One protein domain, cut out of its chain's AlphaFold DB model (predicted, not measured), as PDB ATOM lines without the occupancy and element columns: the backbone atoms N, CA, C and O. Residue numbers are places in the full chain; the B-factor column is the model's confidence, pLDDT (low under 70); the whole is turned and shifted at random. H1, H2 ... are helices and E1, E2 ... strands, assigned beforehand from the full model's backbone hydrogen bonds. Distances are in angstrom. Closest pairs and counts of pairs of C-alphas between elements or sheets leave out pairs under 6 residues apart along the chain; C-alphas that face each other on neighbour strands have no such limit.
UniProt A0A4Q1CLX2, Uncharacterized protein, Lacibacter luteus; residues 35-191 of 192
ATOM      1  N   GLN A  35     154.815 355.614 176.399       94.31
ATOM      2  CA  GLN A  35     155.041 356.922 177.029       94.31
ATOM      3  C   GLN A  35     156.534 357.197 177.267       94.31
ATOM      4  O   GLN A  35     157.017 358.300 177.001       94.31
ATOM      5  N   TRP A  36     157.305 356.190 177.687       95.75
ATOM      6  CA  TRP A  36     158.762 356.323 177.802       95.75
ATOM      7  C   TRP A  36     159.439 356.596 176.457       95.75
ATOM      8  O   TRP A  36     160.283 357.487 176.357       95.75
ATOM      9  N   TYR A  37     159.029 355.895 175.400       95.31
ATOM     10  CA  TYR A  37     159.526 356.155 174.050       95.31
ATOM     11  C   TYR A  37     159.108 357.530 173.513       95.31
ATOM     12  O   TYR A  37     159.897 358.163 172.815       95.31
ATOM     13  N   GLN A  38     157.926 358.049 173.864       95.19
ATOM     14  CA  GLN A  38     157.518 359.409 173.483       95.19
ATOM     15  C   GLN A  38     158.463 360.467 174.052       95.19
ATOM     16  O   GLN A  38     158.859 361.386 173.335       95.19
ATOM     17  N   LYS A  39     158.892 360.309 175.310       94.31
ATOM     18  CA  LYS A  39     159.884 361.207 175.915       94.31
ATOM     19  C   LYS A  39     161.202 361.199 175.132       94.31
ATOM     20  O   LYS A  39     161.737 362.263 174.823       94.31
ATOM     21  N   MET A  40     161.687 360.015 174.753       95.12
ATOM     22  CA  MET A  40     162.884 359.882 173.916       95.12
ATOM     23  C   MET A  40     162.693 360.499 172.526       95.12
ATOM     24  O   MET A  40     163.561 361.231 172.054       95.12
ATOM     25  N   LYS A  41     161.539 360.270 171.889       95.88
ATOM     26  CA  LYS A  41     161.199 360.820 170.573       95.88
ATOM     27  C   LYS A  41     161.286 362.340 170.543       95.88
ATOM     28  O   LYS A  41     161.831 362.875 169.578       95.88
ATOM     29  N   THR A  42     160.762 363.034 171.554       95.25
ATOM     30  CA  THR A  42     160.847 364.500 171.630       95.25
ATOM     31  C   THR A  42     162.301 364.959 171.604       95.25
ATOM     32  O   THR A  42     162.651 365.837 170.815       95.25
ATOM     33  N   LEU A  43     163.157 364.318 172.403       95.56
ATOM     34  CA  LEU A  43     164.580 364.634 172.456       95.56
ATOM     35  C   LEU A  43     165.284 364.336 171.126       95.56
ATOM     36  O   LEU A  43     165.909 365.223 170.554       95.56
ATOM     37  N   VAL A  44     165.141 363.121 170.591       96.31
ATOM     38  CA  VAL A  44     165.750 362.714 169.312       96.31
ATOM     39  C   VAL A  44     165.299 363.621 168.168       96.31
ATOM     40  O   VAL A  44     166.125 364.041 167.362       96.31
ATOM     41  N   THR A  45     164.015 363.980 168.117       96.62
ATOM     42  CA  THR A  45     163.490 364.891 167.091       96.62
ATOM     43  C   THR A  45     164.163 366.252 167.175       96.62
ATOM     44  O   THR A  45     164.672 366.733 166.167       96.62
ATOM     45  N   LYS A  46     164.229 366.845 168.373       96.75
ATOM     46  CA  LYS A  46     164.919 368.121 168.584       96.75
ATOM     47  C   LYS A  46     166.380 368.032 168.138       96.75
ATOM     48  O   LYS A  46     166.844 368.860 167.359       96.75
ATOM     49  N   ARG A  47     167.083 366.972 168.540       96.06
ATOM     50  CA  ARG A  47     168.491 366.787 168.181       96.06
ATOM     51  C   ARG A  47     168.713 366.693 166.674       96.06
ATOM     52  O   ARG A  47     169.566 367.396 166.155       96.06
ATOM     53  N   PHE A  48     167.956 365.874 165.951       96.69
ATOM     54  CA  PHE A  48     168.201 365.673 164.515       96.69
ATOM     55  C   PHE A  48     167.594 366.747 163.604       96.69
ATOM     56  O   PHE A  48     168.053 366.879 162.467       96.69
ATOM     57  N   CYS A  49     166.588 367.492 164.069       96.06
ATOM     58  CA  CYS A  49     165.946 368.554 163.292       96.06
ATOM     59  C   CYS A  49     166.484 369.956 163.597       96.06
ATOM     60  O   CYS A  49     166.374 370.824 162.735       96.06
ATOM     61  N   GLU A  50     167.030 370.192 164.793       95.94
ATOM     62  CA  GLU A  50     167.406 371.539 165.247       95.94
ATOM     63  C   GLU A  50     168.886 371.648 165.642       95.94
ATOM     64  O   GLU A  50     169.530 372.632 165.289       95.94
ATOM     65  N   GLU A  51     169.447 370.659 166.348       96.62
ATOM     66  CA  GLU A  51     170.780 370.786 166.971       96.62
ATOM     67  C   GLU A  51     171.921 370.175 166.132       96.62
ATOM     68  O   GLU A  51     172.987 370.773 166.006       96.62
ATOM     69  N   ASP A  52     171.704 369.006 165.521       96.25
ATOM     70  CA  ASP A  52     172.672 368.241 164.717       96.25
ATOM     71  C   ASP A  52     172.195 368.094 163.264       96.25
ATOM     72  O   ASP A  52     172.056 366.995 162.709       96.25
ATOM     73  N   VAL A  53     171.888 369.222 162.631       96.19
ATOM     74  CA  VAL A  53     171.431 369.248 161.240       96.19
ATOM     75  C   VAL A  53     172.603 368.938 160.305       96.19
ATOM     76  O   VAL A  53     173.648 369.584 160.352       96.19
ATOM     77  N   VAL A  54     172.419 367.960 159.417       97.50
ATOM     78  CA  VAL A  54     173.401 367.590 158.388       97.50
ATOM     79  C   VAL A  54     172.781 367.832 157.020       97.50
ATOM     80  O   VAL A  54     171.734 367.270 156.700       97.50
ATOM     81  N   ASN A  55     173.422 368.680 156.213       96.62
ATOM     82  CA  ASN A  55     172.912 369.044 154.894       96.62
ATOM     83  C   ASN A  55     172.734 367.801 154.000       96.62
ATOM     84  O   ASN A  55     173.550 366.883 154.026       96.62
ATOM     85  N   GLY A  56     171.656 367.768 153.217       97.56
ATOM     86  CA  GLY A  56     171.310 366.629 152.360       97.56
ATOM     87  C   GLY A  56     170.665 365.440 153.080       97.56
ATOM     88  O   GLY A  56     170.148 364.554 152.404       97.56
ATOM     89  N   TRP A  57     170.609 365.436 154.415       98.56
ATOM     90  CA  TRP A  57     169.915 364.419 155.204       98.56
ATOM     91  C   TRP A  57     168.650 364.973 155.853       98.56
ATOM     92  O   TRP A  57     168.609 366.101 156.336       98.56
ATOM     93  N   SER A  58     167.622 364.137 155.906       98.44
ATOM     94  CA  SER A  58     166.357 364.401 156.579       98.44
ATOM     95  C   SER A  58     166.093 363.341 157.639       98.44
ATOM     96  O   SER A  58     166.529 362.193 157.522       98.44
ATOM     97  N   PHE A  59     165.346 363.733 158.664       98.25
ATOM     98  CA  PHE A  59     164.840 362.859 159.710       98.25
ATOM     99  C   PHE A  59     163.313 362.851 159.671       98.25
ATOM    100  O   PHE A  59     162.680 363.887 159.472       98.25
ATOM    101  N   SER A  60     162.710 361.687 159.888       96.62
ATOM    102  CA  SER A  60     161.281 361.592 160.175       96.62
ATOM    103  C   SER A  60     161.013 360.571 161.269       96.62
ATOM    104  O   SER A  60     161.784 359.636 161.477       96.62
ATOM    105  N   SER A  61     159.897 360.759 161.962       95.50
ATOM    106  CA  SER A  61     159.382 359.808 162.938       95.50
ATOM    107  C   SER A  61     157.886 359.635 162.737       95.50
ATOM    108  O   SER A  61     157.196 360.582 162.351       95.50
ATOM    109  N   TRP A  62     157.368 358.434 162.991       89.50
ATOM    110  CA  TRP A  62     155.938 358.158 162.825       89.50
ATOM    111  C   TRP A  62     155.247 357.924 164.167       89.50
ATOM    112  O   TRP A  62     154.548 358.805 164.665       89.50
ATOM    113  N   ASN A  63     155.503 356.793 164.815       90.56
ATOM    114  CA  ASN A  63     155.030 356.500 166.173       90.56
ATOM    115  C   ASN A  63     156.143 356.816 167.204       90.56
ATOM    116  O   ASN A  63     156.992 357.668 166.934       90.56
ATOM    117  N   SER A  64     156.107 356.217 168.399       89.69
ATOM    118  CA  SER A  64     157.037 356.512 169.508       89.69
ATOM    119  C   SER A  64     158.447 355.939 169.324       89.69
ATOM    120  O   SER A  64     159.389 356.443 169.922       89.69
ATOM    121  N   TRP A  65     158.597 354.895 168.511       89.44
ATOM    122  CA  TRP A  65     159.832 354.106 168.380       89.44
ATOM    123  C   TRP A  65     160.207 353.829 166.914       89.44
ATOM    124  O   TRP A  65     160.898 352.857 166.633       89.44
ATOM    125  N   ASP A  66     159.710 354.651 165.986       95.00
ATOM    126  CA  ASP A  66     159.990 354.594 164.547       95.00
ATOM    127  C   ASP A  66     160.706 355.878 164.130       95.00
ATOM    128  O   ASP A  66     160.113 356.965 164.167       95.00
ATOM    129  N   PHE A  67     161.978 355.738 163.756       97.69
ATOM    130  CA  PHE A  67     162.861 356.835 163.376       97.69
ATOM    131  C   PHE A  67     163.599 356.511 162.087       97.69
ATOM    132  O   PHE A  67     164.297 355.500 162.003       97.69
ATOM    133  N   ARG A  68     163.494 357.386 161.092       97.75
ATOM    134  CA  ARG A  68     164.151 357.221 159.794       97.75
ATOM    135  C   ARG A  68     165.062 358.392 159.496       97.75
ATOM    136  O   ARG A  68     164.633 359.541 159.590       97.75
ATOM    137  N   TRP A  69     166.267 358.085 159.033       98.56
ATOM    138  CA  TRP A  69     167.214 359.050 158.483       98.56
ATOM    139  C   TRP A  69     167.505 358.691 157.037       98.56
ATOM    140  O   TRP A  69     167.962 357.588 156.741       98.56
ATOM    141  N   TYR A  70     167.240 359.625 156.136       98.62
ATOM    142  CA  TYR A  70     167.293 359.394 154.698       98.62
ATOM    143  C   TYR A  70     167.876 360.603 153.980       98.62
ATOM    144  O   TYR A  70     167.842 361.725 154.487       98.62
ATOM    145  N   LEU A  71     168.382 360.375 152.774       98.62
ATOM    146  CA  LEU A  71     168.829 361.452 151.907       98.62
ATOM    147  C   LEU A  71     167.626 362.235 151.376       98.62
ATOM    148  O   LEU A  71     166.706 361.671 150.774       98.62
ATOM    149  N   THR A  72     167.642 363.549 151.589       98.44
ATOM    150  CA  THR A  72     166.534 364.462 151.276       98.44
ATOM    151  C   THR A  72     166.129 364.380 149.805       98.44
ATOM    152  O   THR A  72     164.936 364.372 149.511       98.44
ATOM    153  N   GLU A  73     167.092 364.251 148.884       98.12
ATOM    154  CA  GLU A  73     166.821 364.190 147.437       98.12
ATOM    155  C   GLU A  73     166.005 362.949 147.010       98.12
ATOM    156  O   GLU A  73     165.300 362.996 146.001       98.12
ATOM    157  N   PHE A  74     166.056 361.850 147.775       98.06
ATOM    158  CA  PHE A  74     165.352 360.598 147.453       98.06
ATOM    159  C   PHE A  74     164.073 360.390 148.274       98.06
ATOM    160  O   PHE A  74     163.233 359.567 147.902       98.06
ATOM    161  N   GLY A  75     163.900 361.151 149.357       97.31
ATOM    162  CA  GLY A  75     162.709 361.133 150.203       97.31
ATOM    163  C   GLY A  75     162.645 359.962 151.194       97.31
ATOM    164  O   GLY A  75     163.492 359.074 151.220       97.31
ATOM    165  N   ARG A  76     161.605 359.967 152.036       96.06
ATOM    166  CA  ARG A  76     161.437 359.058 153.194       96.06
ATOM    167  C   ARG A  76     161.269 357.568 152.876       96.06
ATOM    168  O   ARG A  76     161.361 356.741 153.776       96.06
ATOM    169  N   GLU A  77     160.971 357.235 151.622       96.19
ATOM    170  CA  GLU A  77     160.799 355.849 151.159       96.19
ATOM    171  C   GLU A  77     162.079 355.284 150.514       96.19
ATOM    172  O   GLU A  77     162.062 354.196 149.945       96.19
ATOM    173  N   SER A  78     163.181 356.035 150.570       98.06
ATOM    174  CA  SER A  78     164.481 355.658 150.015       98.06
ATOM    175  C   SER A  78     165.226 354.618 150.852       98.06
ATOM    176  O   SER A  78     164.811 354.262 151.958       98.06
ATOM    177  N   PHE A  79     166.334 354.110 150.309       98.19
ATOM    178  CA  PHE A  79     167.313 353.372 151.096       98.19
ATOM    179  C   PHE A  79     167.872 354.287 152.186       98.19
ATOM    180  O   PHE A  79     168.457 355.337 151.899       98.19
ATOM    181  N   CYS A  80     167.638 353.900 153.435       98.06
ATOM    182  CA  CYS A  80     167.769 354.765 154.595       98.06
ATOM    183  C   CYS A  80     168.243 353.993 155.831       98.06
ATOM    184  O   CYS A  80     168.291 352.760 155.847       98.06
ATOM    185  N   ILE A  81     168.584 354.742 156.877       98.38
ATOM    186  CA  ILE A  81     168.769 354.193 158.218       98.38
ATOM    187  C   ILE A  81     167.402 354.197 158.890       98.38
ATOM    188  O   ILE A  81     166.747 355.241 158.946       98.38
ATOM    189  N   TRP A  82     166.983 353.055 159.420       97.88
ATOM    190  CA  TRP A  82     165.714 352.919 160.120       97.88
ATOM    191  C   TRP A  82     165.931 352.288 161.488       97.88
ATOM    192  O   TRP A  82     166.561 351.238 161.606       97.88
ATOM    193  N   MET A  83     165.389 352.933 162.518       96.75
ATOM    194  CA  MET A  83     165.176 352.340 163.828       96.75
ATOM    195  C   MET A  83     163.688 352.051 164.030       96.75
ATOM    196  O   MET A  83     162.858 352.944 163.859       96.75
ATOM    197  N   PHE A  84     163.369 350.817 164.420       95.00
ATOM    198  CA  PHE A  84     162.019 350.384 164.774       95.00
ATOM    199  C   PHE A  84     162.056 349.516 166.039       95.00
ATOM    200  O   PHE A  84     162.500 348.365 166.008       95.00
ATOM    201  N   GLY A  85     161.602 350.072 167.164       93.50
ATOM    202  CA  GLY A  85     161.749 349.442 168.478       93.50
ATOM    203  C   GLY A  85     163.226 349.295 168.852       93.50
ATOM    204  O   GLY A  85     163.973 350.269 168.851       93.50
ATOM    205  N   ASN A  86     163.661 348.072 169.141       94.81
ATOM    206  CA  ASN A  86     165.049 347.742 169.449       94.81
ATOM    207  C   ASN A  86     165.914 347.483 168.209       94.81
ATOM    208  O   ASN A  86     167.097 347.199 168.357       94.81
ATOM    209  N   ARG A  87     165.352 347.546 167.001       95.31
ATOM    210  CA  ARG A  87     166.087 347.305 165.756       95.31
ATOM    211  C   ARG A  87     166.620 348.618 165.226       95.31
ATOM    212  O   ARG A  87     165.851 349.571 165.149       95.31
ATOM    213  N   ILE A  88     167.875 348.658 164.796       96.75
ATOM    214  CA  ILE A  88     168.423 349.760 164.000       96.75
ATOM    215  C   ILE A  88     169.276 349.201 162.870       96.75
ATOM    216  O   ILE A  88     170.042 348.264 163.067       96.75
ATOM    217  N   GLY A  89     169.156 349.766 161.675       96.75
ATOM    218  CA  GLY A  89     169.983 349.334 160.560       96.75
ATOM    219  C   GLY A  89     169.570 349.947 159.238       96.75
ATOM    220  O   GLY A  89     168.989 351.030 159.200       96.75
ATOM    221  N   LEU A  90     169.901 349.258 158.149       97.81
ATOM    222  CA  LEU A  90     169.678 349.738 156.789       97.81
ATOM    223  C   LEU A  90     168.447 349.078 156.190       97.81
ATOM    224  O   LEU A  90     168.353 347.850 156.165       97.81
ATOM    225  N   TRP A  91     167.535 349.885 155.665       97.56
ATOM    226  CA  TRP A  91     166.277 349.423 155.092       97.56
ATOM    227  C   TRP A  91     165.963 350.147 153.787       97.56
ATOM    228  O   TRP A  91     166.387 351.283 153.573       97.56
ATOM    229  N   VAL A  92     165.196 349.501 152.914       97.94
ATOM    230  CA  VAL A  92     164.674 350.105 151.684       97.94
ATOM    231  C   VAL A  92     163.202 349.770 151.484       97.94
ATOM    232  O   VAL A  92     162.785 348.647 151.740       97.94
ATOM    233  N   ASN A  93     162.415 350.704 150.940       97.69
ATOM    234  CA  ASN A  93     161.054 350.394 150.515       97.69
ATOM    235  C   ASN A  93     161.056 349.589 149.196       97.69
ATOM    236  O   ASN A  93     161.361 350.161 148.140       97.69
ATOM    237  N   PRO A  94     160.636 348.309 149.192       97.00
ATOM    238  CA  PRO A  94     160.623 347.489 147.982       97.00
ATOM    239  C   PRO A  94     159.575 347.928 146.964       97.00
ATOM    240  O   PRO A  94     159.633 347.501 145.812       97.00
ATOM    241  N   ASN A  95     158.595 348.748 147.351       97.19
ATOM    242  CA  ASN A  95     157.584 349.252 146.426       97.19
ATOM    243  C   ASN A  95     158.157 350.346 145.521       97.19
ATOM    244  O   ASN A  95     157.744 350.447 144.369       97.19
ATOM    245  N   VAL A  96     159.137 351.109 146.011       97.31
ATOM    246  CA  VAL A  96     159.721 352.263 145.304       97.31
ATOM    247  C   VAL A  96     161.100 351.940 144.717       97.31
ATOM    248  O   VAL A  96     161.457 352.456 143.660       97.31
ATOM    249  N   PHE A  97     161.860 351.050 145.354       97.75
ATOM    250  CA  PHE A  97     163.220 350.698 144.949       97.75
ATOM    251  C   PHE A  97     163.371 349.190 144.752       97.75
ATOM    252  O   PHE A  97     162.646 348.372 145.324       97.75
ATOM    253  N   ASN A  98     164.334 348.798 143.927       97.25
ATOM    254  CA  ASN A  98     164.718 347.413 143.726       97.25
ATOM    255  C   ASN A  98     165.584 346.928 144.904       97.25
ATOM    256  O   ASN A  98     166.808 347.066 144.918       97.25
ATOM    257  N   SER A  99     164.912 346.339 145.893       96.88
ATOM    258  CA  SER A  99     165.502 345.793 147.123       96.88
ATOM    259  C   SER A  99     166.606 344.759 146.845       96.88
ATOM    260  O   SER A  99     167.655 344.788 147.492       96.88
ATOM    261  N   GLN A 100     166.420 343.892 145.842       96.50
ATOM    262  CA  GLN A 100     167.416 342.892 145.446       96.50
ATOM    263  C   GLN A 100     168.654 343.543 144.823       96.50
ATOM    264  O   GLN A 100     169.775 343.165 145.156       96.50
ATOM    265  N   LYS A 101     168.470 344.570 143.985       96.94
ATOM    266  CA  LYS A 101     169.594 345.281 143.367       96.94
ATOM    267  C   LYS A 101     170.511 345.924 144.406       96.94
ATOM    268  O   LYS A 101     171.727 345.877 144.259       96.94
ATOM    269  N   ILE A 102     169.942 346.484 145.474       97.19
ATOM    270  CA  ILE A 102     170.726 347.026 146.595       97.19
ATOM    271  C   ILE A 102     171.518 345.915 147.287       97.19
ATOM    272  O   ILE A 102     172.702 346.096 147.547       97.19
ATOM    273  N   THR A 103     170.897 344.759 147.544       96.44
ATOM    274  CA  THR A 103     171.591 343.596 148.118       96.44
ATOM    275  C   THR A 103     172.776 343.154 147.251       96.44
ATOM    276  O   THR A 103     173.857 342.901 147.775       96.44
ATOM    277  N   GLU A 104     172.611 343.089 145.929       95.94
ATOM    278  CA  GLU A 104     173.703 342.746 145.004       95.94
ATOM    279  C   GLU A 104     174.852 343.759 145.072       95.94
ATOM    280  O   GLU A 104     176.011 343.367 145.164       95.94
ATOM    281  N   LEU A 105     174.538 345.059 145.064       96.56
ATOM    282  CA  LEU A 105     175.542 346.125 145.101       96.56
ATOM    283  C   LEU A 105     176.312 346.137 146.426       96.56
ATOM    284  O   LEU A 105     177.539 346.217 146.406       96.56
ATOM    285  N   LEU A 106     175.624 345.980 147.559       95.75
ATOM    286  CA  LEU A 106     176.232 345.925 148.895       95.75
ATOM    287  C   LEU A 106     177.219 344.755 149.080       95.75
ATOM    288  O   LEU A 106     178.069 344.827 149.961       95.75
ATOM    289  N   ASN A 107     177.138 343.710 148.248       92.75
ATOM    290  CA  ASN A 107     178.088 342.589 148.238       92.75
ATOM    291  C   ASN A 107     179.356 342.843 147.407       92.75
ATOM    292  O   ASN A 107     180.229 341.981 147.344       92.75
ATOM    293  N   THR A 108     179.465 343.990 146.740       95.12
ATOM    294  CA  THR A 108     180.661 344.341 145.965       95.12
ATOM    295  C   THR A 108     181.673 345.101 146.818       95.12
ATOM    296  O   THR A 108     181.303 345.800 147.765       95.12
ATOM    297  N   ASP A 109     182.950 345.041 146.435       93.75
ATOM    298  CA  ASP A 109     184.033 345.749 147.130       93.75
ATOM    299  C   ASP A 109     183.758 347.253 147.257       93.75
ATOM    300  O   ASP A 109     184.015 347.838 148.310       93.75
ATOM    301  N   THR A 110     183.146 347.860 146.233       93.50
ATOM    302  CA  THR A 110     182.783 349.285 146.193       93.50
ATOM    303  C   THR A 110     181.887 349.700 147.359       93.50
ATOM    304  O   THR A 110     182.098 350.756 147.952       93.50
ATOM    305  N   TYR A 111     180.891 348.881 147.704       94.25
ATOM    306  CA  TYR A 111     179.903 349.214 148.735       94.25
ATOM    307  C   TYR A 111     180.147 348.483 150.061       94.25
ATOM    308  O   TYR A 111     179.440 348.740 151.034       94.25
ATOM    309  N   SER A 112     181.170 347.628 150.140       88.81
ATOM    310  CA  SER A 112     181.521 346.867 151.347       88.81
ATOM    311  C   SER A 112     181.724 347.752 152.587       88.81
ATOM    312  O   SER A 112     181.354 347.369 153.697       88.81
ATOM    313  N   ILE A 113     182.218 348.984 152.411       92.12
ATOM    314  CA  ILE A 113     182.388 349.939 153.514       92.12
ATOM    315  C   ILE A 113     181.054 350.345 154.159       92.12
ATOM    316  O   ILE A 113     181.014 350.548 155.371       92.12
ATOM    317  N   VAL A 114     179.949 350.384 153.402       92.88
ATOM    318  CA  VAL A 114     178.599 350.638 153.943       92.88
ATOM    319  C   VAL A 114     178.202 349.535 154.926       92.88
ATOM    320  O   VAL A 114     177.607 349.815 155.967       92.88
ATOM    321  N   MET A 115     178.590 348.293 154.630       89.44
ATOM    322  CA  MET A 115     178.302 347.126 155.469       89.44
ATOM    323  C   MET A 115     179.070 347.145 156.791       89.44
ATOM    324  O   MET A 115     178.593 346.601 157.781       89.44
ATOM    325  N   SER A 116     180.229 347.809 156.830       88.56
ATOM    326  CA  SER A 116     181.093 347.876 158.016       88.56
ATOM    327  C   SER A 116     180.643 348.879 159.086       88.56
ATOM    328  O   SER A 116     181.194 348.890 160.188       88.56
ATOM    329  N   VAL A 117     179.667 349.742 158.776       88.12
ATOM    330  CA  VAL A 117     179.242 350.825 159.683       88.12
ATOM    331  C   VAL A 117     178.456 350.303 160.883       88.12
ATOM    332  O   VAL A 117     178.534 350.868 161.977       88.12
ATOM    333  N   PHE A 118     177.720 349.217 160.669       85.25
ATOM    334  CA  PHE A 118     177.017 348.486 161.709       85.25
ATOM    335  C   PHE A 118     177.760 347.180 162.016       85.25
ATOM    336  O   PHE A 118     178.518 346.661 161.197       85.25
ATOM    337  N   ARG A 119     177.529 346.638 163.207       88.25
ATOM    338  CA  ARG A 119     177.853 345.271 163.615       88.25
ATOM    339  C   ARG A 119     176.568 344.445 163.534       88.25
ATOM    340  O   ARG A 119     175.915 344.268 164.559       88.25
ATOM    341  N   PRO A 120     176.155 344.022 162.327       90.56
ATOM    342  CA  PRO A 120     174.846 343.427 162.135       90.56
ATOM    343  C   PRO A 120     174.738 342.070 162.829       90.56
ATOM    344  O   PRO A 120     175.606 341.211 162.676       90.56
ATOM    345  N   ASP A 121     173.621 341.862 163.509       93.12
ATOM    346  CA  ASP A 121     173.148 340.545 163.929       93.12
ATOM    347  C   ASP A 121     172.450 339.819 162.764       93.12
ATOM    348  O   ASP A 121     172.406 338.592 162.713       93.12
ATOM    349  N   GLU A 122     171.901 340.583 161.813       93.94
ATOM    350  CA  GLU A 122     171.178 340.071 160.650       93.94
ATOM    351  C   GLU A 122     171.559 340.844 159.378       93.94
ATOM    352  O   GLU A 122     171.660 342.075 159.375       93.94
ATOM    353  N   VAL A 123     171.763 340.109 158.281       95.00
ATOM    354  CA  VAL A 123     172.225 340.635 156.990       95.00
ATOM    355  C   VAL A 123     171.307 340.131 155.873       95.00
ATOM    356  O   VAL A 123     171.028 338.938 155.788       95.00
ATOM    357  N   PHE A 124     170.849 341.043 155.009       93.50
ATOM    358  CA  PHE A 124     169.983 340.780 153.843       93.50
ATOM    359  C   PHE A 124     168.675 340.020 154.130       93.50
ATOM    360  O   PHE A 124     168.264 339.145 153.367       93.50
ATOM    361  N   SER A 125     167.978 340.403 155.198       91.25
ATOM    362  CA  SER A 125     166.664 339.862 155.544       91.25
ATOM    363  C   SER A 125     165.535 340.664 154.904       91.25
ATOM    364  O   SER A 125     165.068 341.685 155.417       91.25
ATOM    365  N   GLY A 126     165.121 340.207 153.719       91.19
ATOM    366  CA  GLY A 126     164.115 340.881 152.905       91.19
ATOM    367  C   GLY A 126     164.539 342.313 152.566       91.19
ATOM    368  O   GLY A 126     165.521 342.552 151.854       91.19
ATOM    369  N   ASP A 127     163.788 343.275 153.091       95.19
ATOM    370  CA  ASP A 127     164.005 344.704 152.850       95.19
ATOM    371  C   ASP A 127     165.010 345.349 153.800       95.19
ATOM    372  O   ASP A 127     165.527 346.432 153.518       95.19
ATOM    373  N   TRP A 128     165.344 344.655 154.884       96.94
ATOM    374  CA  TRP A 128     166.463 345.012 155.736       96.94
ATOM    375  C   TRP A 128     167.755 344.479 155.128       96.94
ATOM    376  O   TRP A 128     167.877 343.306 154.775       96.94
ATOM    377  N   LYS A 129     168.742 345.358 154.986       96.31
ATOM    378  CA  LYS A 129     170.069 345.005 154.470       96.31
ATOM    379  C   LYS A 129     171.032 344.689 155.595       96.31
ATOM    380  O   LYS A 129     171.817 343.760 155.459       96.31
ATOM    381  N   LEU A 130     170.894 345.407 156.705       95.88
ATOM    382  CA  LEU A 130     171.632 345.227 157.948       95.88
ATOM    383  C   LEU A 130     170.688 345.501 159.112       95.88
ATOM    384  O   LEU A 130     169.910 346.453 159.024       95.88
ATOM    385  N   VAL A 131     170.788 344.731 160.192       96.06
ATOM    386  CA  VAL A 131     170.075 344.994 161.451       96.06
ATOM    387  C   VAL A 131     170.999 344.733 162.636       96.06
ATOM    388  O   VAL A 131     171.593 343.663 162.727       96.06
ATOM    389  N   GLU A 132     171.082 345.695 163.552       95.38
ATOM    390  CA  GLU A 132     171.532 345.498 164.932       95.38
ATOM    391  C   GLU A 132     170.309 345.449 165.860       95.38
ATOM    392  O   GLU A 132     169.412 346.298 165.763       95.38
ATOM    393  N   TYR A 133     170.282 344.496 166.789       95.50
ATOM    394  CA  TYR A 133     169.228 344.339 167.788       95.50
ATOM    395  C   TYR A 133     169.708 344.793 169.162       95.50
ATOM    396  O   TYR A 133     170.520 344.140 169.806       95.50
ATOM    397  N   GLY A 134     169.153 345.898 169.657       94.75
ATOM    398  CA  GLY A 134     169.327 346.322 171.044       94.75
ATOM    399  C   GLY A 134     170.779 346.588 171.433       94.75
ATOM    400  O   GLY A 134     171.109 346.487 172.611       94.75
ATOM    401  N   ASN A 135     171.642 346.907 170.467       95.62
ATOM    402  CA  ASN A 135     173.066 347.125 170.680       95.62
ATOM    403  C   ASN A 135     173.337 348.530 171.245       95.62
ATOM    404  O   ASN A 135     173.821 349.422 170.541       95.62
ATOM    405  N   PHE A 136     172.979 348.715 172.514       95.75
ATOM    406  CA  PHE A 136     173.187 349.931 173.296       95.75
ATOM    407  C   PHE A 136     173.925 349.610 174.597       95.75
ATOM    408  O   PHE A 136     173.911 348.471 175.072       95.75
ATOM    409  N   ASP A 137     174.546 350.624 175.181       96.56
ATOM    410  CA  ASP A 137     175.267 350.561 176.444       96.56
ATOM    411  C   ASP A 137     174.651 351.544 177.443       96.56
ATOM    412  O   ASP A 137     174.646 352.756 177.227       96.56
ATOM    413  N   PHE A 138     174.122 351.016 178.543       96.56
ATOM    414  CA  PHE A 138     173.579 351.796 179.653       96.56
ATOM    415  C   PHE A 138     174.223 351.402 180.990       96.56
ATOM    416  O   PHE A 138     173.600 351.551 182.033       96.56
ATOM    417  N   ASP A 139     175.454 350.874 180.976       94.62
ATOM    418  CA  ASP A 139     176.114 350.309 182.170       94.62
ATOM    419  C   ASP A 139     175.227 349.286 182.910       94.62
ATOM    420  O   ASP A 139     175.171 349.225 184.141       94.62
ATOM    421  N   SER A 140     174.492 348.475 182.145       93.56
ATOM    422  CA  SER A 140     173.493 347.542 182.659       93.56
ATOM    423  C   SER A 140     173.859 346.081 182.358       93.56
ATOM    424  O   SER A 140     174.589 345.802 181.402       93.56
ATOM    425  N   PRO A 141     173.266 345.104 183.071       93.19
ATOM    426  CA  PRO A 141     173.423 343.681 182.751       93.19
ATOM    427  C   PRO A 141     172.907 343.273 181.362       93.19
ATOM    428  O   PRO A 141     173.109 342.134 180.950       93.19
ATOM    429  N   PHE A 142     172.194 344.162 180.669       92.12
ATOM    430  CA  PHE A 142     171.566 343.903 179.374       92.12
ATOM    431  C   PHE A 142     172.313 344.553 178.204       92.12
ATOM    432  O   PHE A 142     171.836 344.479 177.071       92.12
ATOM    433  N   ASN A 143     173.456 345.195 178.473       93.19
ATOM    434  CA  ASN A 143     174.264 345.880 177.470       93.19
ATOM    435  C   ASN A 143     174.504 345.002 176.234       93.19
ATOM    436  O   ASN A 143     174.853 343.827 176.345       93.19
ATOM    437  N   GLY A 144     174.292 345.587 175.055       91.62
ATOM    438  CA  GLY A 144     174.418 344.908 173.765       91.62
ATOM    439  C   GLY A 144     173.223 344.038 173.352       91.62
ATOM    440  O   GLY A 144     173.150 343.663 172.187       91.62
ATOM    441  N   HIS A 145     172.285 343.724 174.255       91.69
ATOM    442  CA  HIS A 145     171.218 342.742 174.010       91.69
ATOM    443  C   HIS A 145     169.864 343.160 174.603       91.69
ATOM    444  O   HIS A 145     169.192 342.400 175.310       91.69
ATOM    445  N   PHE A 146     169.436 344.387 174.310       95.19
ATOM    446  CA  PHE A 146     168.142 344.885 174.767       95.19
ATOM    447  C   PHE A 146     166.972 344.402 173.897       95.19
ATOM    448  O   PHE A 146     166.927 344.624 172.686       95.19
ATOM    449  N   ASP A 147     165.957 343.811 174.532       94.12
ATOM    450  CA  ASP A 147     164.625 343.693 173.933       94.12
ATOM    451  C   ASP A 147     163.831 345.003 174.094       94.12
ATOM    452  O   ASP A 147     164.250 345.928 174.791       94.12
ATOM    453  N   ASN A 148     162.669 345.083 173.445       91.81
ATOM    454  CA  ASN A 148     161.821 346.274 173.481       91.81
ATOM    455  C   ASN A 148     161.370 346.671 174.896       91.81
ATOM    456  O   ASN A 148     161.278 347.869 175.174       91.81
ATOM    457  N   ASP A 149     161.082 345.694 175.762       90.44
ATOM    458  CA  ASP A 149     160.577 345.933 177.118       90.44
ATOM    459  C   ASP A 149     161.674 346.543 177.988       90.44
ATOM    460  O   ASP A 149     161.466 347.585 178.613       90.44
ATOM    461  N   LYS A 150     162.869 345.947 177.963       92.94
ATOM    462  CA  LYS A 150     164.033 346.456 178.692       92.94
ATOM    463  C   LYS A 150     164.451 347.824 178.166       92.94
ATOM    464  O   LYS A 150     164.631 348.747 178.954       92.94
ATOM    465  N   LEU A 151     164.557 347.972 176.844       95.38
ATOM    466  CA  LEU A 151     164.997 349.215 176.208       95.38
ATOM    467  C   LEU A 151     164.038 350.381 176.477       95.38
ATOM    468  O   LEU A 151     164.475 351.522 176.607       95.38
ATOM    469  N   GLY A 152     162.738 350.099 176.604       95.31
ATOM    470  CA  GLY A 152     161.728 351.116 176.874       95.31
ATOM    471  C   GLY A 152     161.970 351.875 178.175       95.31
ATOM    472  O   GLY A 152     161.804 353.093 178.200       95.31
ATOM    473  N   TRP A 153     162.428 351.203 179.234       95.38
ATOM    474  CA  TRP A 153     162.756 351.892 180.484       95.38
ATOM    475  C   TRP A 153     163.893 352.905 180.283       95.38
ATOM    476  O   TRP A 153     163.772 354.055 180.711       95.38
ATOM    477  N   PHE A 154     164.954 352.520 179.565       96.56
ATOM    478  CA  PHE A 154     166.083 353.407 179.257       96.56
ATOM    479  C   PHE A 154     165.682 354.544 178.314       96.56
ATOM    480  O   PHE A 154     166.132 355.670 178.499       96.56
ATOM    481  N   ALA A 155     164.758 354.308 177.376       95.81
ATOM    482  CA  ALA A 155     164.191 355.374 176.548       95.81
ATOM    483  C   ALA A 155     163.564 356.488 177.400       95.81
ATOM    484  O   ALA A 155     163.774 357.664 177.117       95.81
ATOM    485  N   GLY A 156     162.848 356.150 178.475       95.50
ATOM    486  CA  GLY A 156     162.197 357.137 179.342       95.50
ATOM    487  C   GLY A 156     163.101 357.748 180.415       95.50
ATOM    488  O   GLY A 156     162.916 358.910 180.788       95.50
ATOM    489  N   ASN A 157     164.057 356.983 180.940       95.88
ATOM    490  CA  ASN A 157     164.819 357.371 182.133       95.88
ATOM    491  C   ASN A 157     166.266 357.774 181.825       95.88
ATOM    492  O   ASN A 157     166.815 358.618 182.524       95.88
ATOM    493  N   GLU A 158     166.839 357.267 180.734       97.12
ATOM    494  CA  GLU A 158     168.184 357.591 180.240       97.12
ATOM    495  C   GLU A 158     168.130 358.138 178.802       97.12
ATOM    496  O   GLU A 158     168.985 357.852 177.962       97.12
ATOM    497  N   SER A 159     167.102 358.945 178.510       96.12
ATOM    498  CA  SER A 159     166.806 359.452 177.163       96.12
ATOM    499  C   SER A 159     167.997 360.157 176.508       96.12
ATOM    500  O   SER A 159     168.223 359.964 175.317       96.12
ATOM    501  N   GLU A 160     168.766 360.940 177.272       96.56
ATOM    502  CA  GLU A 160     169.965 361.640 176.785       96.56
ATOM    503  C   GLU A 160     171.041 360.655 176.322       96.56
ATOM    504  O   GLU A 160     171.448 360.701 175.164       96.56
ATOM    505  N   LYS A 161     171.408 359.691 177.177       97.44
ATOM    506  CA  LYS A 161     172.412 358.662 176.868       97.44
ATOM    507  C   LYS A 161     171.986 357.788 175.687       97.44
ATOM    508  O   LYS A 161     172.817 357.399 174.869       97.44
ATOM    509  N   PHE A 162     170.694 357.490 175.569       96.69
ATOM    510  CA  PHE A 162     170.159 356.786 174.404       96.69
ATOM    511  C   PHE A 162     170.299 357.660 173.146       96.69
ATOM    512  O   PHE A 162     170.841 357.227 172.128       96.69
ATOM    513  N   SER A 163     169.862 358.916 173.216       96.19
ATOM    514  CA  SER A 163     169.939 359.852 172.095       96.19
ATOM    515  C   SER A 163     171.380 360.076 171.618       96.19
ATOM    516  O   SER A 163     171.616 360.104 170.410       96.19
ATOM    517  N   ASP A 164     172.351 360.151 172.535       97.44
ATOM    518  CA  ASP A 164     173.787 360.247 172.227       97.44
ATOM    519  C   ASP A 164     174.264 359.048 171.398       97.44
ATOM    520  O   ASP A 164     174.895 359.216 170.354       97.44
ATOM    521  N   GLN A 165     173.902 357.833 171.814       96.94
ATOM    522  CA  GLN A 165     174.277 356.607 171.105       96.94
ATOM    523  C   GLN A 165     173.613 356.493 169.729       96.94
ATOM    524  O   GLN A 165     174.244 356.034 168.775       96.94
ATOM    525  N   LEU A 166     172.352 356.923 169.591       96.69
ATOM    526  CA  LEU A 166     171.688 356.988 168.283       96.69
ATOM    527  C   LEU A 166     172.395 357.971 167.355       96.69
ATOM    528  O   LEU A 166     172.650 357.647 166.195       96.69
ATOM    529  N   LEU A 167     172.745 359.147 167.873       96.69
ATOM    530  CA  LEU A 167     173.482 360.165 167.136       96.69
ATOM    531  C   LEU A 167     174.843 359.644 166.682       96.69
ATOM    532  O   LEU A 167     175.182 359.805 165.511       96.69
ATOM    533  N   GLU A 168     175.586 358.956 167.549       96.19
ATOM    534  CA  GLU A 168     176.859 358.331 167.187       96.19
ATOM    535  C   GLU A 168     176.688 357.304 166.059       96.19
ATOM    536  O   GLU A 168     177.382 357.378 165.043       96.19
ATOM    537  N   LYS A 169     175.741 356.366 166.198       96.00
ATOM    538  CA  LYS A 169     175.489 355.319 165.192       96.00
ATOM    539  C   LYS A 169     175.098 355.913 163.840       96.00
ATOM    540  O   LYS A 169     175.676 355.551 162.819       96.00
ATOM    541  N   VAL A 170     174.153 356.849 163.828       97.25
ATOM    542  CA  VAL A 170     173.642 357.474 162.600       97.25
ATOM    543  C   VAL A 170     174.711 358.347 161.934       97.25
ATOM    544  O   VAL A 170     174.865 358.327 160.709       97.25
ATOM    545  N   ASN A 171     175.503 359.089 162.713       97.12
ATOM    546  CA  ASN A 171     176.503 360.003 162.163       97.12
ATOM    547  C   ASN A 171     177.743 359.314 161.588       97.12
ATOM    548  O   ASN A 171     178.418 359.937 160.769       97.12
ATOM    549  N   LYS A 172     177.987 358.030 161.894       95.81
ATOM    550  CA  LYS A 172     178.970 357.215 161.149       95.81
ATOM    551  C   LYS A 172     178.678 357.191 159.644       95.81
ATOM    552  O   LYS A 172     179.602 357.044 158.851       95.81
ATOM    553  N   ILE A 173     177.411 357.376 159.263       96.69
ATOM    554  CA  ILE A 173     176.957 357.461 157.872       96.69
ATOM    555  C   ILE A 173     176.794 358.922 157.457       96.69
ATOM    556  O   ILE A 173     177.475 359.372 156.539       96.69
ATOM    557  N   ARG A 174     175.928 359.685 158.143       97.38
ATOM    558  CA  ARG A 174     175.506 361.017 157.660       97.38
ATOM    559  C   ARG A 174     176.648 362.019 157.519       97.38
ATOM    560  O   ARG A 174     176.608 362.862 156.632       97.38
ATOM    561  N   LYS A 175     177.637 361.951 158.415       96.75
ATOM    562  CA  LYS A 175     178.781 362.877 158.443       96.75
ATOM    563  C   LYS A 175     180.008 362.339 157.707       96.75
ATOM    564  O   LYS A 175     181.045 362.992 157.695       96.75
ATOM    565  N   ASN A 176     179.905 361.157 157.103       96.94
ATOM    566  CA  ASN A 176     180.944 360.597 156.255       96.94
ATOM    567  C   ASN A 176     180.559 360.825 154.790       96.94
ATOM    568  O   ASN A 176     179.647 360.173 154.277       96.94
ATOM    569  N   GLU A 177     181.245 361.750 154.119       96.19
ATOM    570  CA  GLU A 177     180.940 362.133 152.734       96.19
ATOM    571  C   GLU A 177     181.068 360.959 151.758       96.19
ATOM    572  O   GLU A 177     180.221 360.801 150.883       96.19
ATOM    573  N   ASN A 178     182.066 360.087 151.947       96.31
ATOM    574  CA  ASN A 178     182.256 358.908 151.104       96.31
ATOM    575  C   ASN A 178     181.068 357.941 151.232       96.31
ATOM    576  O   ASN A 178     180.459 357.552 150.240       96.31
ATOM    577  N   ILE A 179     180.677 357.602 152.464       97.00
ATOM    578  CA  ILE A 179     179.542 356.698 152.709       97.00
ATOM    579  C   ILE A 179     178.227 357.348 152.259       97.00
ATOM    580  O   ILE A 179     177.383 356.682 151.666       97.00
ATOM    581  N   THR A 180     178.065 358.652 152.481       97.81
ATOM    582  CA  THR A 180     176.912 359.423 151.994       97.81
ATOM    583  C   THR A 180     176.810 359.382 150.466       97.81
ATOM    584  O   THR A 180     175.721 359.154 149.939       97.81
ATOM    585  N   GLY A 181     177.931 359.519 149.750       98.06
ATOM    586  CA  GLY A 181     177.993 359.355 148.296       98.06
ATOM    587  C   GLY A 181     177.554 357.960 147.850       98.06
ATOM    588  O   GLY A 181     176.689 357.833 146.988       98.06
ATOM    589  N   LEU A 182     178.039 356.911 148.519       98.06
ATOM    590  CA  LEU A 182     177.620 355.532 148.244       98.06
ATOM    591  C   LEU A 182     176.117 355.312 148.492       98.06
ATOM    592  O   LEU A 182     175.463 354.614 147.719       98.06
ATOM    593  N   PHE A 183     175.540 355.928 149.529       97.62
ATOM    594  CA  PHE A 183     174.089 355.916 149.759       97.62
ATOM    595  C   PHE A 183     173.318 356.588 148.624       97.62
ATOM    596  O   PHE A 183     172.257 356.095 148.226       97.62
ATOM    597  N   ALA A 184     173.828 357.709 148.112       98.31
ATOM    598  CA  ALA A 184     173.209 358.410 146.998       98.31
ATOM    599  C   ALA A 184     173.264 357.566 145.718       98.31
ATOM    600  O   ALA A 184     172.256 357.443 145.019       98.31
ATOM    601  N   ASP A 185     174.396 356.915 145.455       98.25
ATOM    602  CA  ASP A 185     174.571 356.020 144.311       98.25
ATOM    603  C   ASP A 185     173.635 354.810 144.382       98.25
ATOM    604  O   ASP A 185     172.930 354.524 143.413       98.25
ATOM    605  N   LEU A 186     173.557 354.137 145.537       98.06
ATOM    606  CA  LEU A 186     172.642 353.007 145.746       98.06
ATOM    607  C   LEU A 186     171.190 353.408 145.470       98.06
ATOM    608  O   LEU A 186     170.478 352.707 144.751       98.06
ATOM    609  N   ASN A 187     170.761 354.556 145.997       98.31
ATOM    610  CA  ASN A 187     169.417 355.076 145.761       98.31
ATOM    611  C   ASN A 187     169.171 355.420 144.288       98.31
ATOM    612  O   ASN A 187     168.105 355.108 143.756       98.31
ATOM    613  N   ARG A 188     170.142 356.032 143.606       98.25
ATOM    614  CA  ARG A 188     170.020 356.439 142.199       98.25
ATOM    615  C   ARG A 188     169.970 355.229 141.259       98.25
ATOM    616  O   ARG A 188     169.161 355.224 140.338       98.25
ATOM    617  N   ILE A 189     170.774 354.196 141.521       97.88
ATOM    618  CA  ILE A 189     170.831 352.964 140.713       97.88
ATOM    619  C   ILE A 189     169.610 352.068 140.951       97.88
ATOM    620  O   ILE A 189     169.123 351.430 140.019       97.88
ATOM    621  N   ALA A 190     169.129 351.975 142.192       97.00
ATOM    622  CA  ALA A 190     168.075 351.030 142.554       97.00
ATOM    623  C   ALA A 190     166.651 351.586 142.422       97.00
ATOM    624  O   ALA A 190     165.699 350.846 142.674       97.00
ATOM    625  N   LYS A 191     166.468 352.863 142.077       96.75
ATOM    626  CA  LYS A 191     165.133 353.443 141.893       96.75
ATOM    627  C   LYS A 191     164.410 352.771 140.720       96.75
ATOM    628  O   LYS A 191     165.015 352.567 139.670       96.75
TER     629      LYS A 191
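What this domain is: This is residues 35 to 191 of the 192 residues of an uncharacterized protein of Lacibacter luteus (UniProt A0A4Q1CLX2). A twisted wall of six antiparallel strands has the long helices H1 and H5 over one face, while H6 turns off at a corner from the end of H5 and reaches H2 near the E6 and E5 part of the sheet. H4 sits off the sheet and packs on residues 35 to 40 of H1. The printed part has 157 residues, in the order H1 E1 E2 E3 E4 H2 H3 E5 E6 H4 H5 H6, with the sheet order E1 E2 E3 E4 E6 E5. Its class is mixed, helices and strands; it is compact, with a radius of gyration of the C-alphas of 15.1 A and spans of 42 by 31 by 27 A.

Where its parts are: Find C-alpha 35 at (155.041, 356.922, 177.029); from there H1 runs 23.3 A to residue 51. Next come E1, residues 57 to 61, E2, 66 to 71, E3, 80 to 84, and E4, 87 to 91, a meander, each strand the antiparallel neighbour of the one before. H2, residues 99 to 106, and H3, 112 to 115, lead to E5, 122 to 125, and E6, 128 to 133. H4 holds residues 148 to 157; H5, 159 to 174, is 21.4 A long; H6, 177 to 190, runs 19.8 A to C-alpha 190 at (168.075, 351.030, 142.554).

How they stand to each other: Look across the sheet for N 58 and O 70 at 2.8 A, N 67 and O 83 at 2.9 A, N 82 and O 89 at 2.9 A, N 90 and O 130 at 2.9 A, and N 124 and O 129 at 2.9 A, within hydrogen-bond range. E4, H2 H3 and E5 form a split strand-helix-strand unit, E6 between its strands, with a right-handed crossover. H1, over E1 at a height of 9.4 A, and H5, over E3 at 10.8 A, lie on the same face. They touch at a steep tilt of 46 degrees, closest at the C-alphas of Met 40 and Ser 159, 5.1 A. H4 is not on the sheet; it touches H1, closest at the C-alphas of Trp 36 and Gly 156, 3.9 A. H6 touches H2 at the C-alphas of Lys 101 and Ala 190, 6.0 A, their closest. H3 only grazes the sheet with residues 114 to 115. Every O i to N i+4 pair is within range in H1, H2 and H6; H4 has 4 of 6, H5 11 of 12, and H3 is too short for one.

The domain as a whole: The C-alphas farthest apart, Pro 141 and Ile 189, are 43.1 A apart. The printed part has no cut, its one long link is E6 to H4, and no printed residue is under 70 in pLDDT.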